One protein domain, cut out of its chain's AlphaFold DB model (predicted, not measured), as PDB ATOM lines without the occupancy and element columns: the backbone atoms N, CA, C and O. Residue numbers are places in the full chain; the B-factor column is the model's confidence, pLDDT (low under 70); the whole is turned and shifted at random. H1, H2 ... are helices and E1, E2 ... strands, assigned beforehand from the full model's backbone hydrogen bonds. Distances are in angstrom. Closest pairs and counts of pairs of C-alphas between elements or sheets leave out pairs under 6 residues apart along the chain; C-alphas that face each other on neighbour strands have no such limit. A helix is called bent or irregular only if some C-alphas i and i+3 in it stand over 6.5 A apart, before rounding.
ATOM      1  N   ASP A   4      30.403 -82.956  45.417       90.00
ATOM      2  CA  ASP A   4      29.165 -83.675  45.113       90.00
ATOM      3  C   ASP A   4      28.930 -84.837  46.083       90.00
ATOM      4  O   ASP A   4      27.796 -85.066  46.510       90.00
ATOM      5  N   GLU A   5      29.990 -85.535  46.497       89.69
ATOM      6  CA  GLU A   5      29.903 -86.555  47.550       89.69
ATOM      7  C   GLU A   5      29.499 -85.933  48.886       89.69
ATOM      8  O   GLU A   5      28.588 -86.445  49.541       89.69
ATOM      9  N   ARG A   6      30.081 -84.783  49.256       89.12
ATOM     10  CA  ARG A   6      29.674 -84.094  50.486       89.12
ATOM     11  C   ARG A   6      28.214 -83.655  50.433       89.12
ATOM     12  O   ARG A   6      27.495 -83.862  51.406       89.12
ATOM     13  N   ARG A   7      27.746 -83.093  49.316       89.50
ATOM     14  CA  ARG A   7      26.332 -82.710  49.156       89.50
ATOM     15  C   ARG A   7      25.399 -83.906  49.300       89.50
ATOM     16  O   ARG A   7      24.372 -83.794  49.957       89.50
ATOM     17  N   ARG A   8      25.767 -85.063  48.740       90.31
ATOM     18  CA  ARG A   8      24.997 -86.303  48.924       90.31
ATOM     19  C   ARG A   8      24.955 -86.732  50.388       90.31
ATOM     20  O   ARG A   8      23.882 -87.080  50.866       90.31
ATOM     21  N   ALA A   9      26.078 -86.673  51.104       89.31
ATOM     22  CA  ALA A   9      26.113 -86.979  52.536       89.31
ATOM     23  C   ALA A   9      25.198 -86.046  53.349       89.31
ATOM     24  O   ALA A   9      24.398 -86.521  54.153       89.31
ATOM     25  N   LEU A  10      25.245 -84.735  53.085       87.62
ATOM     26  CA  LEU A  10      24.377 -83.754  53.746       87.62
ATOM     27  C   LEU A  10      22.895 -83.958  53.411       87.62
ATOM     28  O   LEU A  10      22.054 -83.903  54.302       87.62
ATOM     29  N   ALA A  11      22.568 -84.281  52.157       89.06
ATOM     30  CA  ALA A  11      21.196 -84.595  51.766       89.06
ATOM     31  C   ALA A  11      20.658 -85.842  52.494       89.06
ATOM     32  O   ALA A  11      19.503 -85.851  52.917       89.06
ATOM     33  N   ILE A  12      21.492 -86.874  52.685       90.62
ATOM     34  CA  ILE A  12      21.138 -88.056  53.487       90.62
ATOM     35  C   ILE A  12      20.884 -87.649  54.940       90.62
ATOM     36  O   ILE A  12      19.846 -88.006  55.495       90.62
ATOM     37  N   ARG A  13      21.788 -86.867  55.544       88.31
ATOM     38  CA  ARG A  13      21.628 -86.354  56.913       88.31
ATOM     39  C   ARG A  13      20.303 -85.613  57.084       88.31
ATOM     40  O   ARG A  13      19.551 -85.914  58.008       88.31
ATOM     41  N   ASP A  14      20.007 -84.670  56.197       86.56
ATOM     42  CA  ASP A  14      18.822 -83.821  56.303       86.56
ATOM     43  C   ASP A  14      17.528 -84.614  56.079       86.56
ATOM     44  O   ASP A  14      16.531 -84.382  56.769       86.56
ATOM     45  N   ALA A  15      17.549 -85.605  55.182       89.00
ATOM     46  CA  ALA A  15      16.430 -86.521  54.983       89.00
ATOM     47  C   ALA A  15      16.159 -87.380  56.230       89.00
ATOM     48  O   ALA A  15      15.009 -87.465  56.673       89.00
ATOM     49  N   LEU A  16      17.208 -87.961  56.825       89.00
ATOM     50  CA  LEU A  16      17.112 -88.750  58.059       89.00
ATOM     51  C   LEU A  16      16.622 -87.898  59.226       89.00
ATOM     52  O   LEU A  16      15.746 -88.308  59.984       89.00
ATOM     53  N   ALA A  17      17.117 -86.671  59.331       83.00
ATOM     54  CA  ALA A  17      16.660 -85.743  60.340       83.00
ATOM     55  C   ALA A  17      15.185 -85.364  60.179       83.00
ATOM     56  O   ALA A  17      14.439 -85.349  61.158       83.00
ATOM     57  N   ALA A  18      14.739 -85.094  58.950       83.69
ATOM     58  CA  ALA A  18      13.332 -84.837  58.666       83.69
ATOM     59  C   ALA A  18      12.454 -86.064  58.971       83.69
ATOM     60  O   ALA A  18      11.300 -85.922  59.371       83.69
ATOM     61  N   GLU A  19      12.971 -87.279  58.803       87.38
ATOM     62  CA  GLU A  19      12.270 -88.503  59.186       87.38
ATOM     63  C   GLU A  19      12.198 -88.695  60.703       87.38
ATOM     64  O   GLU A  19      11.118 -88.944  61.239       87.38
ATOM     65  N   ALA A  20      13.310 -88.525  61.414       82.62
ATOM     66  CA  ALA A  20      13.346 -88.549  62.874       82.62
ATOM     67  C   ALA A  20      12.405 -87.492  63.479       82.62
ATOM     68  O   ALA A  20      11.683 -87.784  64.433       82.62
ATOM     69  N   ALA A  21      12.338 -86.307  62.867       78.88
ATOM     70  CA  ALA A  21      11.396 -85.246  63.202       78.88
ATOM     71  C   ALA A  21       9.932 -85.698  63.088       78.88
ATOM     72  O   ALA A  21       9.136 -85.464  63.995       78.88
ATOM     73  N   ARG A  22       9.580 -86.385  61.992       83.50
ATOM     74  CA  ARG A  22       8.229 -86.930  61.779       83.50
ATOM     75  C   ARG A  22       7.889 -88.059  62.750       83.50
ATOM     76  O   ARG A  22       6.733 -88.174  63.141       83.50
ATOM     77  N   ARG A  23       8.869 -88.886  63.131       85.25
ATOM     78  CA  ARG A  23       8.684 -89.980  64.102       85.25
ATOM     79  C   ARG A  23       8.521 -89.473  65.535       85.25
ATOM     80  O   ARG A  23       7.817 -90.103  66.312       85.25
ATOM     81  N   ASN A  24       9.140 -88.338  65.865       75.38
ATOM     82  CA  ASN A  24       9.139 -87.759  67.208       75.38
ATOM     83  C   ASN A  24       8.666 -86.290  67.207       75.38
ATOM     84  O   ASN A  24       9.434 -85.402  67.591       75.38
ATOM     85  N   PRO A  25       7.414 -85.995  66.807       71.19
ATOM     86  CA  PRO A  25       6.930 -84.615  66.704       71.19
ATOM     87  C   PRO A  25       6.959 -83.877  68.054       71.19
ATOM     88  O   PRO A  25       7.283 -82.692  68.105       71.19
ATOM     89  N   GLU A  26       6.716 -84.586  69.160       67.69
ATOM     90  CA  GLU A  26       6.779 -84.037  70.525       67.69
ATOM     91  C   GLU A  26       8.204 -83.701  70.979       67.69
ATOM     92  O   GLU A  26       8.424 -82.782  71.771       67.69
ATOM     93  N   ALA A  27       9.209 -84.419  70.461       63.81
ATOM     94  CA  ALA A  27      10.597 -84.081  70.745       63.81
ATOM     95  C   ALA A  27      10.943 -82.710  70.155       63.81
ATOM     96  O   ALA A  27      11.762 -82.011  70.739       63.81
ATOM     97  N   LEU A  28      10.289 -82.320  69.054       59.69
ATOM     98  CA  LEU A  28      10.507 -81.067  68.336       59.69
ATOM     99  C   LEU A  28       9.638 -79.895  68.788       59.69
ATOM    100  O   LEU A  28      10.124 -78.766  68.781       59.69
ATOM    101  N   SER A  29       8.399 -80.129  69.225       59.22
ATOM    102  CA  SER A  29       7.531 -79.066  69.768       59.22
ATOM    103  C   SER A  29       8.178 -78.332  70.949       59.22
ATOM    104  O   SER A  29       7.980 -77.138  71.150       59.22
ATOM    105  N   ASN A  30       9.026 -79.050  71.677       54.47
ATOM    106  CA  ASN A  30       9.798 -78.590  72.820       54.47
ATOM    107  C   ASN A  30      11.012 -77.702  72.471       54.47
ATOM    108  O   ASN A  30      11.603 -77.092  73.361       54.47
ATOM    109  N   PHE A  31      11.409 -77.600  71.197       54.97
ATOM    110  CA  PHE A  31      12.550 -76.769  70.793       54.97
ATOM    111  C   PHE A  31      12.217 -75.278  70.691       54.97
ATOM    112  O   PHE A  31      13.131 -74.468  70.826       54.97
ATOM    113  N   GLY A  32      10.949 -74.918  70.446       43.84
ATOM    114  CA  GLY A  32      10.560 -73.578  69.986       43.84
ATOM    115  C   GLY A  32       9.666 -72.755  70.913       43.84
ATOM    116  O   GLY A  32       9.317 -71.636  70.546       43.84
ATOM    117  N   SER A  33       9.252 -73.253  72.083       47.53
ATOM    118  CA  SER A  33       8.380 -72.466  72.959       47.53
ATOM    119  C   SER A  33       9.203 -71.543  73.868       47.53
ATOM    120  O   SER A  33       9.870 -71.977  74.806       47.53
ATOM    121  N   SER A  64      42.482 -75.364  71.646       98.31
ATOM    122  CA  SER A  64      43.779 -74.792  71.285       98.31
ATOM    123  C   SER A  64      43.701 -74.186  69.889       98.31
ATOM    124  O   SER A  64      43.090 -74.766  68.992       98.31
ATOM    125  N   ASN A  65      44.325 -73.019  69.700       97.50
ATOM    126  CA  ASN A  65      44.413 -72.323  68.409       97.50
ATOM    127  C   ASN A  65      43.042 -72.036  67.762       97.50
ATOM    128  O   ASN A  65      42.871 -72.164  66.550       97.50
ATOM    129  N   ILE A  66      42.042 -71.657  68.564       94.81
ATOM    130  CA  ILE A  66      40.689 -71.322  68.082       94.81
ATOM    131  C   ILE A  66      40.687 -70.146  67.088       94.81
ATOM    132  O   ILE A  66      39.879 -70.107  66.165       94.81
ATOM    133  N   ASP A  67      41.636 -69.218  67.225       93.94
ATOM    134  CA  ASP A  67      41.867 -68.100  66.306       93.94
ATOM    135  C   ASP A  67      42.493 -68.534  64.966       93.94
ATOM    136  O   ASP A  67      42.614 -67.726  64.047       93.94
ATOM    137  N   LYS A  68      42.888 -69.809  64.840       95.56
ATOM    138  CA  LYS A  68      43.458 -70.421  63.627       95.56
ATOM    139  C   LYS A  68      42.456 -71.291  62.866       95.56
ATOM    140  O   LYS A  68      42.847 -72.116  62.041       95.56
ATOM    141  N   ILE A  69      41.162 -71.110  63.123       94.50
ATOM    142  CA  ILE A  69      40.097 -71.703  62.314       94.50
ATOM    143  C   ILE A  69      39.959 -70.888  61.022       94.50
ATOM    144  O   ILE A  69      39.418 -69.782  61.024       94.50
ATOM    145  N   PHE A  70      40.423 -71.445  59.901       94.88
ATOM    146  CA  PHE A  70      40.255 -70.835  58.582       94.88
ATOM    147  C   PHE A  70      39.109 -71.496  57.828       94.88
ATOM    148  O   PHE A  70      39.159 -72.689  57.520       94.88
ATOM    149  N   LEU A  71      38.090 -70.698  57.518       93.00
ATOM    150  CA  LEU A  71      36.931 -71.117  56.741       93.00
ATOM    151  C   LEU A  71      36.927 -70.413  55.388       93.00
ATOM    152  O   LEU A  71      37.113 -69.198  55.305       93.00
ATOM    153  N   ARG A  72      36.661 -71.175  54.331       93.75
ATOM    154  CA  ARG A  72      36.445 -70.652  52.984       93.75
ATOM    155  C   ARG A  72      35.086 -71.110  52.483       93.75
ATOM    156  O   ARG A  72      34.851 -72.307  52.362       93.75
ATOM    157  N   TRP A  73      34.207 -70.167  52.160       91.56
ATOM    158  CA  TRP A  73      32.938 -70.485  51.508       91.56
ATOM    159  C   TRP A  73      33.198 -71.144  50.154       91.56
ATOM    160  O   TRP A  73      33.976 -70.637  49.341       91.56
ATOM    161  N   VAL A  74      32.574 -72.297  49.944       91.69
ATOM    162  CA  VAL A  74      32.613 -73.039  48.679       91.69
ATOM    163  C   VAL A  74      31.331 -72.781  47.894       91.69
ATOM    164  O   VAL A  74      31.389 -72.613  46.678       91.69
ATOM    165  N   ASP A  75      30.200 -72.674  48.590       87.38
ATOM    166  CA  ASP A  75      28.930 -72.156  48.078       87.38
ATOM    167  C   ASP A  75      28.110 -71.516  49.221       87.38
ATOM    168  O   ASP A  75      28.684 -71.107  50.227       87.38
ATOM    169  N   SER A  76      26.789 -71.362  49.066       83.12
ATOM    170  CA  SER A  76      25.912 -70.739  50.070       83.12
ATOM    171  C   SER A  76      25.688 -71.572  51.337       83.12
ATOM    172  O   SER A  76      25.220 -71.027  52.335       83.12
ATOM    173  N   GLU A  77      25.975 -72.873  51.305       80.88
ATOM    174  CA  GLU A  77      25.680 -73.814  52.394       80.88
ATOM    175  C   GLU A  77      26.929 -74.541  52.901       80.88
ATOM    176  O   GLU A  77      26.976 -74.943  54.061       80.88
ATOM    177  N   LEU A  78      27.958 -74.671  52.061       88.06
ATOM    178  CA  LEU A  78      29.197 -75.370  52.363       88.06
ATOM    179  C   LEU A  78      30.370 -74.418  52.569       88.06
ATOM    180  O   LEU A  78      30.679 -73.555  51.738       88.06
ATOM    181  N   VAL A  79      31.112 -74.684  53.637       91.38
ATOM    182  CA  VAL A  79      32.431 -74.117  53.881       91.38
ATOM    183  C   VAL A  79      33.483 -75.216  53.915       91.38
ATOM    184  O   VAL A  79      33.270 -76.333  54.383       91.38
ATOM    185  N   GLU A  80      34.658 -74.883  53.418       93.69
ATOM    186  CA  GLU A  80      35.869 -75.648  53.633       93.69
ATOM    187  C   GLU A  80      36.539 -75.155  54.913       93.69
ATOM    188  O   GLU A  80      36.874 -73.974  55.018       93.69
ATOM    189  N   TYR A  81      36.774 -76.064  55.855       94.56
ATOM    190  CA  TYR A  81      37.719 -75.846  56.940       94.56
ATOM    191  C   TYR A  81      39.116 -76.276  56.486       94.56
ATOM    192  O   TYR A  81      39.299 -77.387  55.978       94.56
ATOM    193  N   SER A  82      40.102 -75.401  56.685       95.56
ATOM    194  CA  SER A  82      41.513 -75.684  56.424       95.56
ATOM    195  C   SER A  82      42.331 -75.495  57.704       95.56
ATOM    196  O   SER A  82      42.375 -74.376  58.219       95.56
ATOM    197  N   PRO A  83      43.012 -76.537  58.215       96.50
ATOM    198  CA  PRO A  83      43.871 -76.390  59.383       96.50
ATOM    199  C   PRO A  83      45.074 -75.498  59.058       96.50
ATOM    200  O   PRO A  83      45.609 -75.535  57.946       96.50
ATOM    201  N   HIS A  84      45.528 -74.717  60.041       96.69
ATOM    202  CA  HIS A  84      46.838 -74.075  59.962       96.69
ATOM    203  C   HIS A  84      47.933 -75.159  59.890       96.69
ATOM    204  O   HIS A  84      47.856 -76.119  60.658       96.69
ATOM    205  N   PRO A  85      48.958 -75.019  59.026       94.56
ATOM    206  CA  PRO A  85      49.991 -76.043  58.854       94.56
ATOM    207  C   PRO A  85      50.805 -76.313  60.130       94.56
ATOM    208  O   PRO A  85      51.008 -77.471  60.475       94.56
ATOM    209  N   ASP A  86      51.228 -75.261  60.843       96.06
ATOM    210  CA  ASP A  86      52.105 -75.415  62.020       96.06
ATOM    211  C   ASP A  86      51.368 -75.475  63.368       96.06
ATOM    212  O   ASP A  86      51.778 -76.190  64.279       96.06
ATOM    213  N   THR A  87      50.277 -74.718  63.518       96.75
ATOM    214  CA  THR A  87      49.512 -74.601  64.769       96.75
ATOM    215  C   THR A  87      48.038 -74.931  64.525       96.75
ATOM    216  O   THR A  87      47.198 -74.022  64.533       96.75
ATOM    217  N   PRO A  88      47.704 -76.200  64.227       97.75
ATOM    218  CA  PRO A  88      46.341 -76.587  63.897       97.75
ATOM    219  C   PRO A  88      45.398 -76.352  65.080       97.75
ATOM    220  O   PRO A  88      45.794 -76.433  66.248       97.75
ATOM    221  N   PHE A  89      44.139 -76.064  64.764       98.31
ATOM    222  CA  PHE A  89      43.058 -76.036  65.741       98.31
ATOM    223  C   PHE A  89      42.818 -77.445  66.299       98.31
ATOM    224  O   PHE A  89      42.802 -78.424  65.549       98.31
ATOM    225  N   SER A  90      42.616 -77.542  67.612       98.50
ATOM    226  CA  SER A  90      42.280 -78.798  68.280       98.50
ATOM    227  C   SER A  90      41.372 -78.576  69.487       98.50
ATOM    228  O   SER A  90      41.256 -77.470  70.026       98.50
ATOM    229  N   PHE A  91      40.742 -79.662  69.925       98.56
ATOM    230  CA  PHE A  91      40.002 -79.727  71.177       98.56
ATOM    231  C   PHE A  91      40.464 -80.933  71.987       98.56
ATOM    232  O   PHE A  91      40.515 -82.045  71.463       98.56
ATOM    233  N   THR A  92      40.789 -80.710  73.256       98.62
ATOM    234  CA  THR A  92      41.072 -81.764  74.231       98.62
ATOM    235  C   THR A  92      39.883 -81.872  75.172       98.62
ATOM    236  O   THR A  92      39.541 -80.896  75.837       98.62
ATOM    237  N   ASP A  93      39.227 -83.028  75.209       97.38
ATOM    238  CA  ASP A  93      38.093 -83.252  76.106       97.38
ATOM    239  C   ASP A  93      38.543 -83.498  77.558       97.38
ATOM    240  O   ASP A  93      39.735 -83.585  77.864       97.38
ATOM    241  N   SER A  94      37.586 -83.595  78.479       97.00
ATOM    242  CA  SER A  94      37.860 -83.784  79.908       97.00
ATOM    243  C   SER A  94      38.517 -85.126  80.251       97.00
ATOM    244  O   SER A  94      39.078 -85.266  81.338       97.00
ATOM    245  N   SER A  95      38.506 -86.096  79.327       95.00
ATOM    246  CA  SER A  95      39.242 -87.359  79.461       95.00
ATOM    247  C   SER A  95      40.718 -87.239  79.061       95.00
ATOM    248  O   SER A  95      41.498 -88.159  79.297       95.00
ATOM    249  N   GLY A  96      41.114 -86.110  78.460       96.12
ATOM    250  CA  GLY A  96      42.444 -85.890  77.891       96.12
ATOM    251  C   GLY A  96      42.568 -86.324  76.427       96.12
ATOM    252  O   GLY A  96      43.652 -86.220  75.846       96.12
ATOM    253  N   THR A  97      41.482 -86.781  75.798       95.44
ATOM    254  CA  THR A  97      41.493 -87.159  74.381       95.44
ATOM    255  C   THR A  97      41.522 -85.904  73.524       95.44
ATOM    256  O   THR A  97      40.691 -85.013  73.679       95.44
ATOM    257  N   THR A  98      42.483 -85.827  72.602       97.62
ATOM    258  CA  THR A  98      42.645 -84.667  71.718       97.62
ATOM    259  C   THR A  98      42.182 -84.984  70.305       97.62
ATOM    260  O   THR A  98      42.697 -85.899  69.663       97.62
ATOM    261  N   VAL A  99      41.261 -84.171  69.792       98.06
ATOM    262  CA  VAL A  99      40.821 -84.185  68.398       98.06
ATOM    263  C   VAL A  99      41.459 -83.015  67.669       98.06
ATOM    264  O   VAL A  99      41.301 -81.861  68.064       98.06
ATOM    265  N   THR A 100      42.164 -83.315  66.581       97.94
ATOM    266  CA  THR A 100      42.741 -82.311  65.677       97.94
ATOM    267  C   THR A 100      42.084 -82.460  64.308       97.94
ATOM    268  O   THR A 100      42.452 -83.368  63.558       97.94
ATOM    269  N   PRO A 101      41.079 -81.628  63.984       97.06
ATOM    270  CA  PRO A 101      40.409 -81.688  62.695       97.06
ATOM    271  C   PRO A 101      41.366 -81.456  61.525       97.06
ATOM    272  O   PRO A 101      42.145 -80.497  61.515       97.06
ATOM    273  N   GLY A 102      41.278 -82.328  60.520       95.94
ATOM    274  CA  GLY A 102      41.920 -82.146  59.223       95.94
ATOM    275  C   GLY A 102      41.064 -81.306  58.275       95.94
ATOM    276  O   GLY A 102      39.965 -80.874  58.616       95.94
ATOM    277  N   ARG A 103      41.564 -81.077  57.057       95.25
ATOM    278  CA  ARG A 103      40.808 -80.362  56.019       95.25
ATOM    279  C   ARG A 103      39.519 -81.120  55.684       95.25
ATOM    280  O   ARG A 103      39.578 -82.321  55.431       95.25
ATOM    281  N   MET A 104      38.384 -80.421  55.645       94.44
ATOM    282  CA  MET A 104      37.084 -81.009  55.301       94.44
ATOM    283  C   MET A 104      36.093 -79.973  54.762       94.44
ATOM    284  O   MET A 104      36.253 -78.772  54.993       94.44
ATOM    285  N   LEU A 105      35.035 -80.447  54.099       92.69
ATOM    286  CA  LEU A 105      33.826 -79.662  53.844       92.69
ATOM    287  C   LEU A 105      32.824 -79.881  54.980       92.69
ATOM    288  O   LEU A 105      32.510 -81.018  55.325       92.69
ATOM    289  N   THR A 106      32.281 -78.795  55.515       89.69
ATOM    290  CA  THR A 106      31.254 -78.778  56.565       89.69
ATOM    291  C   THR A 106      30.246 -77.672  56.259       89.69
ATOM    292  O   THR A 106      30.549 -76.710  55.561       89.69
ATOM    293  N   ASP A 107      29.028 -77.808  56.758       83.69
ATOM    294  CA  ASP A 107      27.985 -76.780  56.737       83.69
ATOM    295  C   ASP A 107      27.782 -76.138  58.124       83.69
ATOM    296  O   ASP A 107      26.811 -75.414  58.365       83.69
ATOM    297  N   GLY A 108      28.723 -76.383  59.044       74.31
ATOM    298  CA  GLY A 108      28.698 -75.844  60.396       74.31
ATOM    299  C   GLY A 108      27.810 -76.632  61.355       74.31
ATOM    300  O   GLY A 108      27.243 -76.024  62.261       74.31
ATOM    301  N   GLY A 109      27.697 -77.953  61.173       71.81
ATOM    302  CA  GLY A 109      27.226 -78.875  62.204       71.81
ATOM    303  C   GLY A 109      26.259 -79.954  61.722       71.81
ATOM    304  O   GLY A 109      25.359 -79.723  60.922       71.81
ATOM    305  N   THR A 110      26.384 -81.136  62.322       64.12
ATOM    306  CA  THR A 110      25.489 -82.292  62.136       64.12
ATOM    307  C   THR A 110      24.042 -82.042  62.601       64.12
ATOM    308  O   THR A 110      23.132 -82.778  62.217       64.12
ATOM    309  N   ILE A 111      23.785 -80.987  63.385       63.69
ATOM    310  CA  ILE A 111      22.423 -80.606  63.770       63.69
ATOM    311  C   ILE A 111      21.730 -79.908  62.586       63.69
ATOM    312  O   ILE A 111      22.198 -78.858  62.141       63.69
ATOM    313  N   PRO A 112      20.584 -80.426  62.113       61.38
ATOM    314  CA  PRO A 112      19.902 -79.907  60.936       61.38
ATOM    315  C   PRO A 112      19.554 -78.417  61.051       61.38
ATOM    316  O   PRO A 112      19.174 -77.951  62.136       61.38
ATOM    317  N   PRO A 113      19.554 -77.670  59.931       62.81
ATOM    318  CA  PRO A 113      19.230 -76.245  59.922       62.81
ATOM    319  C   PRO A 113      17.901 -75.921  60.613       62.81
ATOM    320  O   PRO A 113      17.839 -74.958  61.376       62.81
ATOM    321  N   PHE A 114      16.868 -76.752  60.438       60.53
ATOM    322  CA  PHE A 114      15.566 -76.536  61.077       60.53
ATOM    323  C   PHE A 114      15.640 -76.604  62.614       60.53
ATOM    324  O   PHE A 114      14.987 -75.811  63.282       60.53
ATOM    325  N   ALA A 115      16.478 -77.470  63.194       57.16
ATOM    326  CA  ALA A 115      16.631 -77.586  64.646       57.16
ATOM    327  C   ALA A 115      17.409 -76.396  65.252       57.16
ATOM    328  O   ALA A 115      17.119 -75.949  66.364       57.16
ATOM    329  N   THR A 116      18.353 -75.823  64.499       53.81
ATOM    330  CA  THR A 116      19.075 -74.600  64.911       53.81
ATOM    331  C   THR A 116      18.267 -73.317  64.677       53.81
ATOM    332  O   THR A 116      18.340 -72.386  65.474       53.81
ATOM    333  N   GLY A 117      17.427 -73.283  63.636       53.31
ATOM    334  CA  GLY A 117      16.563 -72.143  63.317       53.31
ATOM    335  C   GLY A 117      15.415 -71.936  64.310       53.31
ATOM    336  O   GLY A 117      15.026 -70.799  64.553       53.31
ATOM    337  N   ILE A 118      14.910 -73.012  64.923       48.44
ATOM    338  CA  ILE A 118      13.805 -72.964  65.898       48.44
ATOM    339  C   ILE A 118      14.263 -72.466  67.285       48.44
ATOM    340  O   ILE A 118      13.451 -71.971  68.058       48.44
ATOM    341  N   SER A 119      15.558 -72.556  67.605       52.72
ATOM    342  CA  SER A 119      16.089 -72.303  68.956       52.72
ATOM    343  C   SER A 119      16.727 -70.921  69.155       52.72
ATOM    344  O   SER A 119      17.196 -70.623  70.249       52.72
ATOM    345  N   GLY A 120      16.800 -70.074  68.118       58.06
ATOM    346  CA  GLY A 120      17.540 -68.800  68.177       58.06
ATOM    347  C   GLY A 120      19.069 -68.971  68.250       58.06
ATOM    348  O   GLY A 120      19.809 -67.998  68.410       58.06
ATOM    349  N   ILE A 121      19.559 -70.207  68.104       64.81
ATOM    350  CA  ILE A 121      20.972 -70.571  68.154       64.81
ATOM    351  C   ILE A 121      21.615 -70.266  66.799       64.81
ATOM    352  O   ILE A 121      21.323 -70.888  65.779       64.81
ATOM    353  N   ARG A 122      22.559 -69.320  66.774       68.81
ATOM    354  CA  ARG A 122      23.365 -69.069  65.573       68.81
ATOM    355  C   ARG A 122      24.368 -70.217  65.424       68.81
ATOM    356  O   ARG A 122      25.254 -70.350  66.260       68.81
ATOM    357  N   ARG A 123      24.249 -71.024  64.359       68.56
ATOM    358  CA  ARG A 123      25.092 -72.217  64.100       68.56
ATOM    359  C   ARG A 123      26.580 -71.978  64.366       68.56
ATOM    360  O   ARG A 123      27.200 -72.661  65.172       68.56
ATOM    361  N   TRP A 124      27.126 -70.918  63.779       78.88
ATOM    362  CA  TRP A 124      28.546 -70.598  63.906       78.88
ATOM    363  C   TRP A 124      28.980 -70.075  65.279       78.88
ATOM    364  O   TRP A 124      30.176 -70.064  65.547       78.88
ATOM    365  N   SER A 125      28.060 -69.717  66.183       84.25
ATOM    366  CA  SER A 125      28.425 -69.380  67.569       84.25
ATOM    367  C   SER A 125      29.057 -70.567  68.300       84.25
ATOM    368  O   SER A 125      29.919 -70.365  69.144       84.25
ATOM    369  N   TYR A 126      28.692 -71.796  67.928       90.44
ATOM    370  CA  TYR A 126      29.285 -73.029  68.458       90.44
ATOM    371  C   TYR A 126      30.193 -73.725  67.433       90.44
ATOM    372  O   TYR A 126      30.572 -74.882  67.612       90.44
ATOM    373  N   GLY A 127      30.568 -73.001  66.372       90.88
ATOM    374  CA  GLY A 127      31.340 -73.500  65.234       90.88
ATOM    375  C   GLY A 127      32.570 -74.335  65.606       90.88
ATOM    376  O   GLY A 127      32.719 -75.414  65.045       90.88
ATOM    377  N   PRO A 128      33.415 -73.923  66.572       95.19
ATOM    378  CA  PRO A 128      34.566 -74.721  66.999       95.19
ATOM    379  C   PRO A 128      34.198 -76.142  67.452       95.19
ATOM    380  O   PRO A 128      34.837 -77.103  67.032       95.19
ATOM    381  N   ALA A 129      33.137 -76.301  68.252       95.19
ATOM    382  CA  ALA A 129      32.671 -77.615  68.699       95.19
ATOM    383  C   ALA A 129      32.075 -78.433  67.541       95.19
ATOM    384  O   ALA A 129      32.274 -79.642  67.455       95.19
ATOM    385  N   PHE A 130      31.378 -77.767  66.619       92.50
ATOM    386  CA  PHE A 130      30.770 -78.412  65.456       92.50
ATOM    387  C   PHE A 130      31.812 -78.884  64.434       92.50
ATOM    388  O   PHE A 130      31.660 -79.959  63.869       92.50
ATOM    389  N   ILE A 131      32.909 -78.142  64.251       94.69
ATOM    390  CA  ILE A 131      34.046 -78.557  63.412       94.69
ATOM    391  C   ILE A 131      34.687 -79.838  63.962       94.69
ATOM    392  O   ILE A 131      35.028 -80.732  63.191       94.69
ATOM    393  N   VAL A 132      34.839 -79.949  65.285       96.06
ATOM    394  CA  VAL A 132      35.358 -81.167  65.930       96.06
ATOM    395  C   VAL A 132      34.434 -82.357  65.662       96.06
ATOM    396  O   VAL A 132      34.897 -83.399  65.205       96.06
ATOM    397  N   HIS A 133      33.130 -82.181  65.877       94.38
ATOM    398  CA  HIS A 133      32.121 -83.228  65.682       94.38
ATOM    399  C   HIS A 133      32.026 -83.712  64.231       94.38
ATOM    400  O   HIS A 133      32.136 -84.907  63.955       94.38
ATOM    401  N   ASP A 134      31.893 -82.777  63.288       92.88
ATOM    402  CA  ASP A 134      31.749 -83.079  61.865       92.88
ATOM    403  C   ASP A 134      32.985 -83.791  61.298       92.88
ATOM    404  O   ASP A 134      32.861 -84.635  60.403       92.88
ATOM    405  N   TRP A 135      34.176 -83.475  61.819       95.25
ATOM    406  CA  TRP A 135      35.409 -84.164  61.449       95.25
ATOM    407  C   TRP A 135      35.359 -85.641  61.836       95.25
ATOM    408  O   TRP A 135      35.640 -86.504  61.005       95.25
ATOM    409  N   GLU A 136      34.946 -85.953  63.061       95.38
ATOM    410  CA  GLU A 136      34.863 -87.337  63.528       95.38
ATOM    411  C   GLU A 136      33.756 -88.128  62.830       95.38
ATOM    412  O   GLU A 136      33.977 -89.273  62.437       95.38
ATOM    413  N   TYR A 137      32.608 -87.506  62.558       93.62
ATOM    414  CA  TYR A 137      31.575 -88.106  61.705       93.62
ATOM    415  C   TYR A 137      32.093 -88.383  60.288       93.62
ATOM    416  O   TYR A 137      31.823 -89.436  59.709       93.62
ATOM    417  N   SER A 138      32.890 -87.475  59.727       92.94
ATOM    418  CA  SER A 138      33.504 -87.690  58.414       92.94
ATOM    419  C   SER A 138      34.507 -88.846  58.454       92.94
ATOM    420  O   SER A 138      34.487 -89.696  57.568       92.94
ATOM    421  N   LEU A 139      35.328 -88.951  59.505       95.31
ATOM    422  CA  LEU A 139      36.207 -90.105  59.711       95.31
ATOM    423  C   LEU A 139      35.418 -91.412  59.844       95.31
ATOM    424  O   LEU A 139      35.833 -92.418  59.270       95.31
ATOM    425  N   ARG A 140      34.276 -91.403  60.540       95.06
ATOM    426  CA  ARG A 140      33.383 -92.562  60.679       95.06
ATOM    427  C   ARG A 140      32.851 -93.052  59.333       95.06
ATOM    428  O   ARG A 140      32.861 -94.258  59.101       95.06
ATOM    429  N   HIS A 141      32.402 -92.152  58.459       93.12
ATOM    430  CA  HIS A 141      31.905 -92.502  57.118       93.12
ATOM    431  C   HIS A 141      33.017 -92.840  56.117       93.12
ATOM    432  O   HIS A 141      32.753 -93.389  55.050       93.12
ATOM    433  N   CYS A 142      34.263 -92.527  56.459       93.44
ATOM    434  CA  CYS A 142      35.446 -92.900  55.693       93.44
ATOM    435  C   CYS A 142      36.175 -94.129  56.259       93.44
ATOM    436  O   CYS A 142      37.279 -94.412  55.795       93.44
ATOM    437  N   ASP A 143      35.625 -94.806  57.277       94.44
ATOM    438  CA  ASP A 143      36.259 -95.925  57.998       94.44
ATOM    439  C   ASP A 143      37.673 -95.601  58.531       94.44
ATOM    440  O   ASP A 143      38.572 -96.439  58.568       94.44
ATOM    441  N   ARG A 144      37.883 -94.344  58.942       95.62
ATOM    442  CA  ARG A 144      39.150 -93.810  59.484       95.62
ATOM    443  C   ARG A 144      39.045 -93.359  60.937       95.62
ATOM    444  O   ARG A 144      39.991 -92.778  61.466       95.62
ATOM    445  N   LEU A 145      37.894 -93.566  61.571       95.44
ATOM    446  CA  LEU A 145      37.714 -93.202  62.968       95.44
ATOM    447  C   LEU A 145      38.571 -94.123  63.862       95.44
ATOM    448  O   LEU A 145      38.551 -95.339  63.655       95.44
ATOM    449  N   PRO A 146      39.327 -93.585  64.838       92.94
ATOM    450  CA  PRO A 146      40.140 -94.404  65.733       92.94
ATOM    451  C   PRO A 146      39.322 -95.455  66.494       92.94
ATOM    452  O   PRO A 146      38.181 -95.213  66.890       92.94
ATOM    453  N   ALA A 147      39.927 -96.618  66.750       89.88
ATOM    454  CA  ALA A 147      39.301 -97.666  67.553       89.88
ATOM    455  C   ALA A 147      38.931 -97.150  68.955       89.88
ATOM    456  O   ALA A 147      39.681 -96.386  69.562       89.88
ATOM    457  N   GLY A 148      37.774 -97.574  69.467       87.94
ATOM    458  CA  GLY A 148      37.253 -97.121  70.761       87.94
ATOM    459  C   GLY A 148      36.518 -95.776  70.724       87.94
ATOM    460  O   GLY A 148      35.929 -95.397  71.729       87.94
ATOM    461  N   ARG A 149      36.489 -95.072  69.582       93.31
ATOM    462  CA  ARG A 149      35.600 -93.918  69.369       93.31
ATOM    463  C   ARG A 149      34.270 -94.416  68.808       93.31
ATOM    464  O   ARG A 149      34.154 -94.707  67.621       93.31
ATOM    465  N   ASP A 150      33.269 -94.544  69.668       94.88
ATOM    466  CA  ASP A 150      31.886 -94.756  69.243       94.88
ATOM    467  C   ASP A 150      31.126 -93.424  69.137       94.88
ATOM    468  O   ASP A 150      31.660 -92.346  69.409       94.88
ATOM    469  N   ARG A 151      29.860 -93.506  68.719       94.00
ATOM    470  CA  ARG A 151      28.989 -92.337  68.569       94.00
ATOM    471  C   ARG A 151      28.870 -91.545  69.868       94.00
ATOM    472  O   ARG A 151      28.920 -90.324  69.844       94.00
ATOM    473  N   GLU A 152      28.682 -92.235  70.989       92.69
ATOM    474  CA  GLU A 152      28.412 -91.598  72.279       92.69
ATOM    475  C   GLU A 152      29.626 -90.806  72.762       92.69
ATOM    476  O   GLU A 152      29.467 -89.700  73.278       92.69
ATOM    477  N   HIS A 153      30.837 -91.314  72.520       95.00
ATOM    478  CA  HIS A 153      32.070 -90.574  72.767       95.00
ATOM    479  C   HIS A 153      32.193 -89.336  71.873       95.00
ATOM    480  O   HIS A 153      32.509 -88.263  72.382       95.00
ATOM    481  N   VAL A 154      31.917 -89.453  70.570       95.44
ATOM    482  CA  VAL A 154      31.991 -88.318  69.628       95.44
ATOM    483  C   VAL A 154      30.967 -87.231  69.982       95.44
ATOM    484  O   VAL A 154      31.300 -86.046  70.062       95.44
ATOM    485  N   ASP A 155      29.730 -87.633  70.269       94.25
ATOM    486  CA  ASP A 155      28.656 -86.737  70.690       94.25
ATOM    487  C   ASP A 155      28.990 -86.058  72.031       94.25
ATOM    488  O   ASP A 155      28.776 -84.854  72.204       94.25
ATOM    489  N   ARG A 156      29.594 -86.794  72.972       95.25
ATOM    490  CA  ARG A 156      30.083 -86.238  74.239       95.25
ATOM    491  C   ARG A 156      31.202 -85.227  74.032       95.25
ATOM    492  O   ARG A 156      31.121 -84.145  74.611       95.25
ATOM    493  N   THR A 157      32.201 -85.529  73.200       96.75
ATOM    494  CA  THR A 157      33.287 -84.594  72.867       96.75
ATOM    495  C   THR A 157      32.717 -83.273  72.329       96.75
ATOM    496  O   THR A 157      33.123 -82.200  72.779       96.75
ATOM    497  N   MET A 158      31.719 -83.320  71.440       95.12
ATOM    498  CA  MET A 158      31.032 -82.118  70.947       95.12
ATOM    499  C   MET A 158      30.360 -81.329  72.074       95.12
ATOM    500  O   MET A 158      30.538 -80.111  72.168       95.12
ATOM    501  N   MET A 159      29.589 -82.000  72.933       95.56
ATOM    502  CA  MET A 159      28.879 -81.336  74.027       95.56
ATOM    503  C   MET A 159      29.838 -80.728  75.057       95.56
ATOM    504  O   MET A 159      29.599 -79.618  75.528       95.56
ATOM    505  N   GLU A 160      30.968 -81.369  75.353       98.06
ATOM    506  CA  GLU A 160      32.021 -80.759  76.174       98.06
ATOM    507  C   GLU A 160      32.619 -79.518  75.507       98.06
ATOM    508  O   GLU A 160      32.853 -78.511  76.178       98.06
ATOM    509  N   GLY A 161      32.792 -79.529  74.183       97.19
ATOM    510  CA  GLY A 161      33.179 -78.347  73.412       97.19
ATOM    511  C   GLY A 161      32.169 -77.204  73.547       97.19
ATOM    512  O   GLY A 161      32.546 -76.067  73.826       97.19
ATOM    513  N   VAL A 162      30.870 -77.496  73.435       95.12
ATOM    514  CA  VAL A 162      29.786 -76.513  73.629       95.12
ATOM    515  C   VAL A 162      29.814 -75.926  75.044       95.12
ATOM    516  O   VAL A 162      29.758 -74.705  75.202       95.12
ATOM    517  N   LYS A 163      29.948 -76.774  76.075       96.62
ATOM    518  CA  LYS A 163      30.072 -76.337  77.476       96.62
ATOM    519  C   LYS A 163      31.299 -75.452  77.673       96.62
ATOM    520  O   LYS A 163      31.209 -74.426  78.341       96.62
ATOM    521  N   THR A 164      32.420 -75.821  77.061       98.12
ATOM    522  CA  THR A 164      33.679 -75.071  77.128       98.12
ATOM    523  C   THR A 164      33.516 -73.671  76.537       98.12
ATOM    524  O   THR A 164      33.827 -72.703  77.219       98.12
ATOM    525  N   LEU A 165      32.905 -73.528  75.353       96.25
ATOM    526  CA  LEU A 165      32.638 -72.209  74.752       96.25
ATOM    527  C   LEU A 165      31.758 -71.316  75.643       96.25
ATOM    528  O   LEU A 165      31.981 -70.108  75.718       96.25
ATOM    529  N   MET A 166      30.764 -71.899  76.321       95.19
ATOM    530  CA  MET A 166      29.910 -71.172  77.267       95.19
ATOM    531  C   MET A 166      30.666 -70.745  78.531       95.19
ATOM    532  O   MET A 166      30.476 -69.629  79.008       95.19
ATOM    533  N   LEU A 167      31.504 -71.624  79.087       96.69
ATOM    534  CA  LEU A 167      32.281 -71.350  80.301       96.69
ATOM    535  C   LEU A 167      33.435 -70.369  80.057       96.69
ATOM    536  O   LEU A 167      33.765 -69.592  80.948       96.69
ATOM    537  N   ASP A 168      34.014 -70.381  78.860       95.94
ATOM    538  CA  ASP A 168      35.077 -69.459  78.447       95.94
ATOM    539  C   ASP A 168      34.534 -68.069  78.071       95.94
ATOM    540  O   ASP A 168      35.303 -67.148  77.802       95.94
ATOM    541  N   GLY A 169      33.206 -67.899  78.035       94.50
ATOM    542  CA  GLY A 169      32.556 -66.641  77.671       94.50
ATOM    543  C   GLY A 169      32.591 -66.324  76.172       94.50
ATOM    544  O   GLY A 169      32.227 -65.216  75.779       94.50
ATOM    545  N   ALA A 170      32.987 -67.280  75.321       92.00
ATOM    546  CA  ALA A 170      32.943 -67.132  73.863       92.00
ATOM    547  C   ALA A 170      31.499 -67.035  73.339       92.00
ATOM    548  O   ALA A 170      31.236 -66.409  72.311       92.00
ATOM    549  N   VAL A 171      30.554 -67.631  74.068       90.31
ATOM    550  CA  VAL A 171      29.107 -67.500  73.868       90.31
ATOM    551  C   VAL A 171      28.407 -67.314  75.219       90.31
ATOM    552  O   VAL A 171      28.927 -67.780  76.235       90.31
ATOM    553  N   PRO A 172      27.219 -66.679  75.271       91.00
ATOM    554  CA  PRO A 172      26.461 -66.569  76.513       91.00
ATOM    555  C   PRO A 172      26.158 -67.944  77.115       91.00
ATOM    556  O   PRO A 172      25.654 -68.837  76.429       91.00
ATOM    557  N   GLN A 173      26.423 -68.102  78.411       92.19
ATOM    558  CA  GLN A 173      26.093 -69.329  79.120       92.19
ATOM    559  C   GLN A 173      24.573 -69.514  79.173       92.19
ATOM    560  O   GLN A 173      23.843 -68.675  79.697       92.19
ATOM    561  N   SER A 174      24.093 -70.639  78.645       87.62
ATOM    562  CA  SER A 174      22.670 -70.976  78.637       87.62
ATOM    563  C   SER A 174      22.498 -72.486  78.747       87.62
ATOM    564  O   SER A 174      22.673 -73.215  77.770       87.62
ATOM    565  N   LYS A 175      22.111 -72.968  79.939       87.56
ATOM    566  CA  LYS A 175      21.792 -74.392  80.146       87.56
ATOM    567  C   LYS A 175      20.645 -74.855  79.240       87.56
ATOM    568  O   LYS A 175      20.641 -75.997  78.797       87.56
ATOM    569  N   ARG A 176      19.721 -73.949  78.890       81.81
ATOM    570  CA  ARG A 176      18.649 -74.205  77.917       81.81
ATOM    571  C   ARG A 176      19.209 -74.469  76.517       81.81
ATOM    572  O   ARG A 176      18.864 -75.489  75.934       81.81
ATOM    573  N   HIS A 177      20.096 -73.609  76.001       84.19
ATOM    574  CA  HIS A 177      20.730 -73.840  74.694       84.19
ATOM    575  C   HIS A 177      21.557 -75.125  74.698       84.19
ATOM    576  O   HIS A 177      21.503 -75.892  73.744       84.19
ATOM    577  N   PHE A 178      22.282 -75.383  75.788       88.00
ATOM    578  CA  PHE A 178      23.046 -76.615  75.957       88.00
ATOM    579  C   PHE A 178      22.145 -77.850  75.848       88.00
ATOM    580  O   PHE A 178      22.404 -78.741  75.042       88.00
ATOM    581  N   TRP A 179      21.047 -77.865  76.607       86.19
ATOM    582  CA  TRP A 179      20.060 -78.939  76.575       86.19
ATOM    583  C   TRP A 179      19.409 -79.089  75.192       86.19
ATOM    584  O   TRP A 179      19.269 -80.207  74.711       86.19
ATOM    585  N   GLN A 180      19.071 -77.991  74.505       81.62
ATOM    586  CA  GLN A 180      18.503 -78.041  73.150       81.62
ATOM    587  C   GLN A 180      19.482 -78.675  72.153       81.62
ATOM    588  O   GLN A 180      19.094 -79.556  71.387       81.62
ATOM    589  N   ILE A 181      20.758 -78.276  72.180       85.19
ATOM    590  CA  ILE A 181      21.803 -78.856  71.322       85.19
ATOM    591  C   ILE A 181      21.951 -80.356  71.615       85.19
ATOM    592  O   ILE A 181      21.898 -81.164  70.688       85.19
ATOM    593  N   GLN A 182      22.054 -80.737  72.893       87.88
ATOM    594  CA  GLN A 182      22.153 -82.139  73.310       87.88
ATOM    595  C   GLN A 182      20.942 -82.951  72.847       87.88
ATOM    596  O   GLN A 182      21.087 -84.055  72.317       87.88
ATOM    597  N   LYS A 183      19.737 -82.392  72.992       83.06
ATOM    598  CA  LYS A 183      18.508 -83.065  72.594       83.06
ATOM    599  C   LYS A 183      18.481 -83.279  71.088       83.06
ATOM    600  O   LYS A 183      18.167 -84.387  70.654       83.06
ATOM    601  N   ALA A 184      18.843 -82.266  70.300       80.00
ATOM    602  CA  ALA A 184      18.897 -82.384  68.844       80.00
ATOM    603  C   ALA A 184      19.872 -83.485  68.432       80.00
ATOM    604  O   ALA A 184      19.533 -84.341  67.618       80.00
ATOM    605  N   LEU A 185      21.045 -83.509  69.060       84.50
ATOM    606  CA  LEU A 185      22.042 -84.539  68.825       84.50
ATOM    607  C   LEU A 185      21.487 -85.939  69.138       84.50
ATOM    608  O   LEU A 185      21.526 -86.822  68.285       84.50
ATOM    609  N   SER A 186      20.845 -86.120  70.296       83.25
ATOM    610  CA  SER A 186      20.275 -87.417  70.696       83.25
ATOM    611  C   SER A 186      19.200 -87.949  69.737       83.25
ATOM    612  O   SER A 186      19.064 -89.163  69.587       83.25
ATOM    613  N   VAL A 187      18.448 -87.053  69.088       80.94
ATOM    614  CA  VAL A 187      17.347 -87.405  68.180       80.94
ATOM    615  C   VAL A 187      17.847 -87.674  66.760       80.94
ATOM    616  O   VAL A 187      17.338 -88.582  66.111       80.94
ATOM    617  N   PHE A 188      18.822 -86.905  66.267       80.75
ATOM    618  CA  PHE A 188      19.203 -86.924  64.848       80.75
ATOM    619  C   PHE A 188      20.506 -87.667  64.557       80.75
ATOM    620  O   PHE A 188      20.655 -88.273  63.496       80.75
ATOM    621  N   ALA A 189      21.462 -87.637  65.483       83.50
ATOM    622  CA  ALA A 189      22.834 -88.035  65.190       83.50
ATOM    623  C   ALA A 189      23.001 -89.554  65.030       83.50
ATOM    624  O   ALA A 189      23.912 -90.001  64.334       83.50
ATOM    625  N   GLY A 190      22.115 -90.349  65.646       87.25
ATOM    626  CA  GLY A 190      22.157 -91.816  65.608       87.25
ATOM    627  C   GLY A 190      21.852 -92.414  64.237       87.25
ATOM    628  O   GLY A 190      22.586 -93.288  63.775       87.25
ATOM    629  N   ASP A 191      20.805 -91.932  63.566       89.12
ATOM    630  CA  ASP A 191      20.450 -92.419  62.228       89.12
ATOM    631  C   ASP A 191      21.535 -92.052  61.216       89.12
ATOM    632  O   ASP A 191      21.948 -92.886  60.411       89.12
ATOM    633  N   TYR A 192      22.043 -90.817  61.290       90.38
ATOM    634  CA  TYR A 192      23.104 -90.369  60.396       90.38
ATOM    635  C   TYR A 192      24.404 -91.150  60.622       90.38
ATOM    636  O   TYR A 192      24.978 -91.636  59.651       90.38
ATOM    637  N   TRP A 193      24.806 -91.380  61.878       92.44
ATOM    638  CA  TRP A 193      25.996 -92.173  62.227       92.44
ATOM    639  C   TRP A 193      26.003 -93.577  61.609       92.44
ATOM    640  O   TRP A 193      27.043 -94.078  61.181       92.44
ATOM    641  N   ASN A 194      24.837 -94.225  61.570       93.12
ATOM    642  CA  ASN A 194      24.679 -95.580  61.039       93.12
ATOM    643  C   ASN A 194      24.357 -95.614  59.540       93.12
ATOM    644  O   ASN A 194      24.202 -96.693  58.969       93.12
ATOM    645  N   SER A 195      24.235 -94.455  58.897       91.38
ATOM    646  CA  SER A 195      23.865 -94.372  57.491       91.38
ATOM    647  C   SER A 195      25.013 -94.767  56.558       91.38
ATOM    648  O   SER A 195      26.194 -94.664  56.894       91.38
TER     649      SER A 195
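What this domain is: This is residues 4 to 33 and 64 to 195 of the 201 residues of an uncharacterized protein of Acuticoccus sediminis (UniProt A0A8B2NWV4). Three long helices, H4, H5 and H6, lie side by side as a loose up-and-down triangle, and a fourth, H1, crosses the last part of H6 steeply. A small three-stranded sheet sits beside H4, and the short helices H2 and H3 lie near H6. The 162 printed residues, mostly helix by class, hold six named helices and four named strands in the order H1 H2 E1 E2 E3 E4 H3 H4 H5 H6. The sheet runs E1 - E2 - E4, antiparallel throughout. The whole is compact and rounded, with a radius of gyration of the C-alphas of 15.1 A and spans of 46 by 36 by 35 A.

How they stand to each other: H1, residues 4 to 23, touches the hub H6, residues 175 to 193, with its residues 12 to 20 alone; the closest C-alphas, of Ala 17 and Phe 188, are 5.3 A apart. Their tilt is steep at 68 degrees, only just short of about perpendicular, opposite ways. H2, residues 25 to 29, is close to but not clearly touching H6. E1, residues 70 to 73, and E2, residues 79 to 82, form a hairpin, with N 72 and O 80 at 2.9 A. E4, residues 104 to 106, is the antiparallel neighbour of E2, with N 79 and O 106 at 2.9 A. E3, residues 90 to 92, pairs with no named strand, but its residues 91 to 92 pair with 98 to 99. H3, residues 113 to 117, is near H1. H4, residues 123 to 141, only grazes the sheet, with residues 130 to 138. H4 and H5, residues 151 to 167, form a helical hairpin at a shallow tilt of 18 degrees, closest at the C-alphas of Ala 129 and Gly 161, 4.8 A. H5 and H6 form another at 24 degrees, closest at the C-alphas of Met 159 and Gln 182, 6.8 A. H4 and H6 only just touch, with 3 pairs of C-alphas within 8 A. Every O i to N i+4 pair is within hydrogen-bond range in H1, H2, H3 and H5, but 12 of 15 in H4 and in H6.

Where its parts are: H1 begins at C-alpha 4 (29.165, -83.675, 45.113) and is 28.6 A long. H4, 22.5 A, is irregular, with C-alphas 125 and 128 8.2 A apart, and has a kink of 62 degrees near residue 130. H5 is 24.3 A long. H6, 25.6 A, is irregular, with C-alphas 187 and 190 7.0 A apart, and ends at C-alpha 193 (25.996, -92.173, 62.227).

The domain as a whole: The farthest C-alphas, of Glu 26 and Asp 86, are 46.9 A apart. Residues 34 to 63 are not printed; C-alphas 33 and 64 are 35.5 A apart across the cut. The link E3 to E4 is long. Residues 26 to 33 and 110 to 123 have pLDDT under 70.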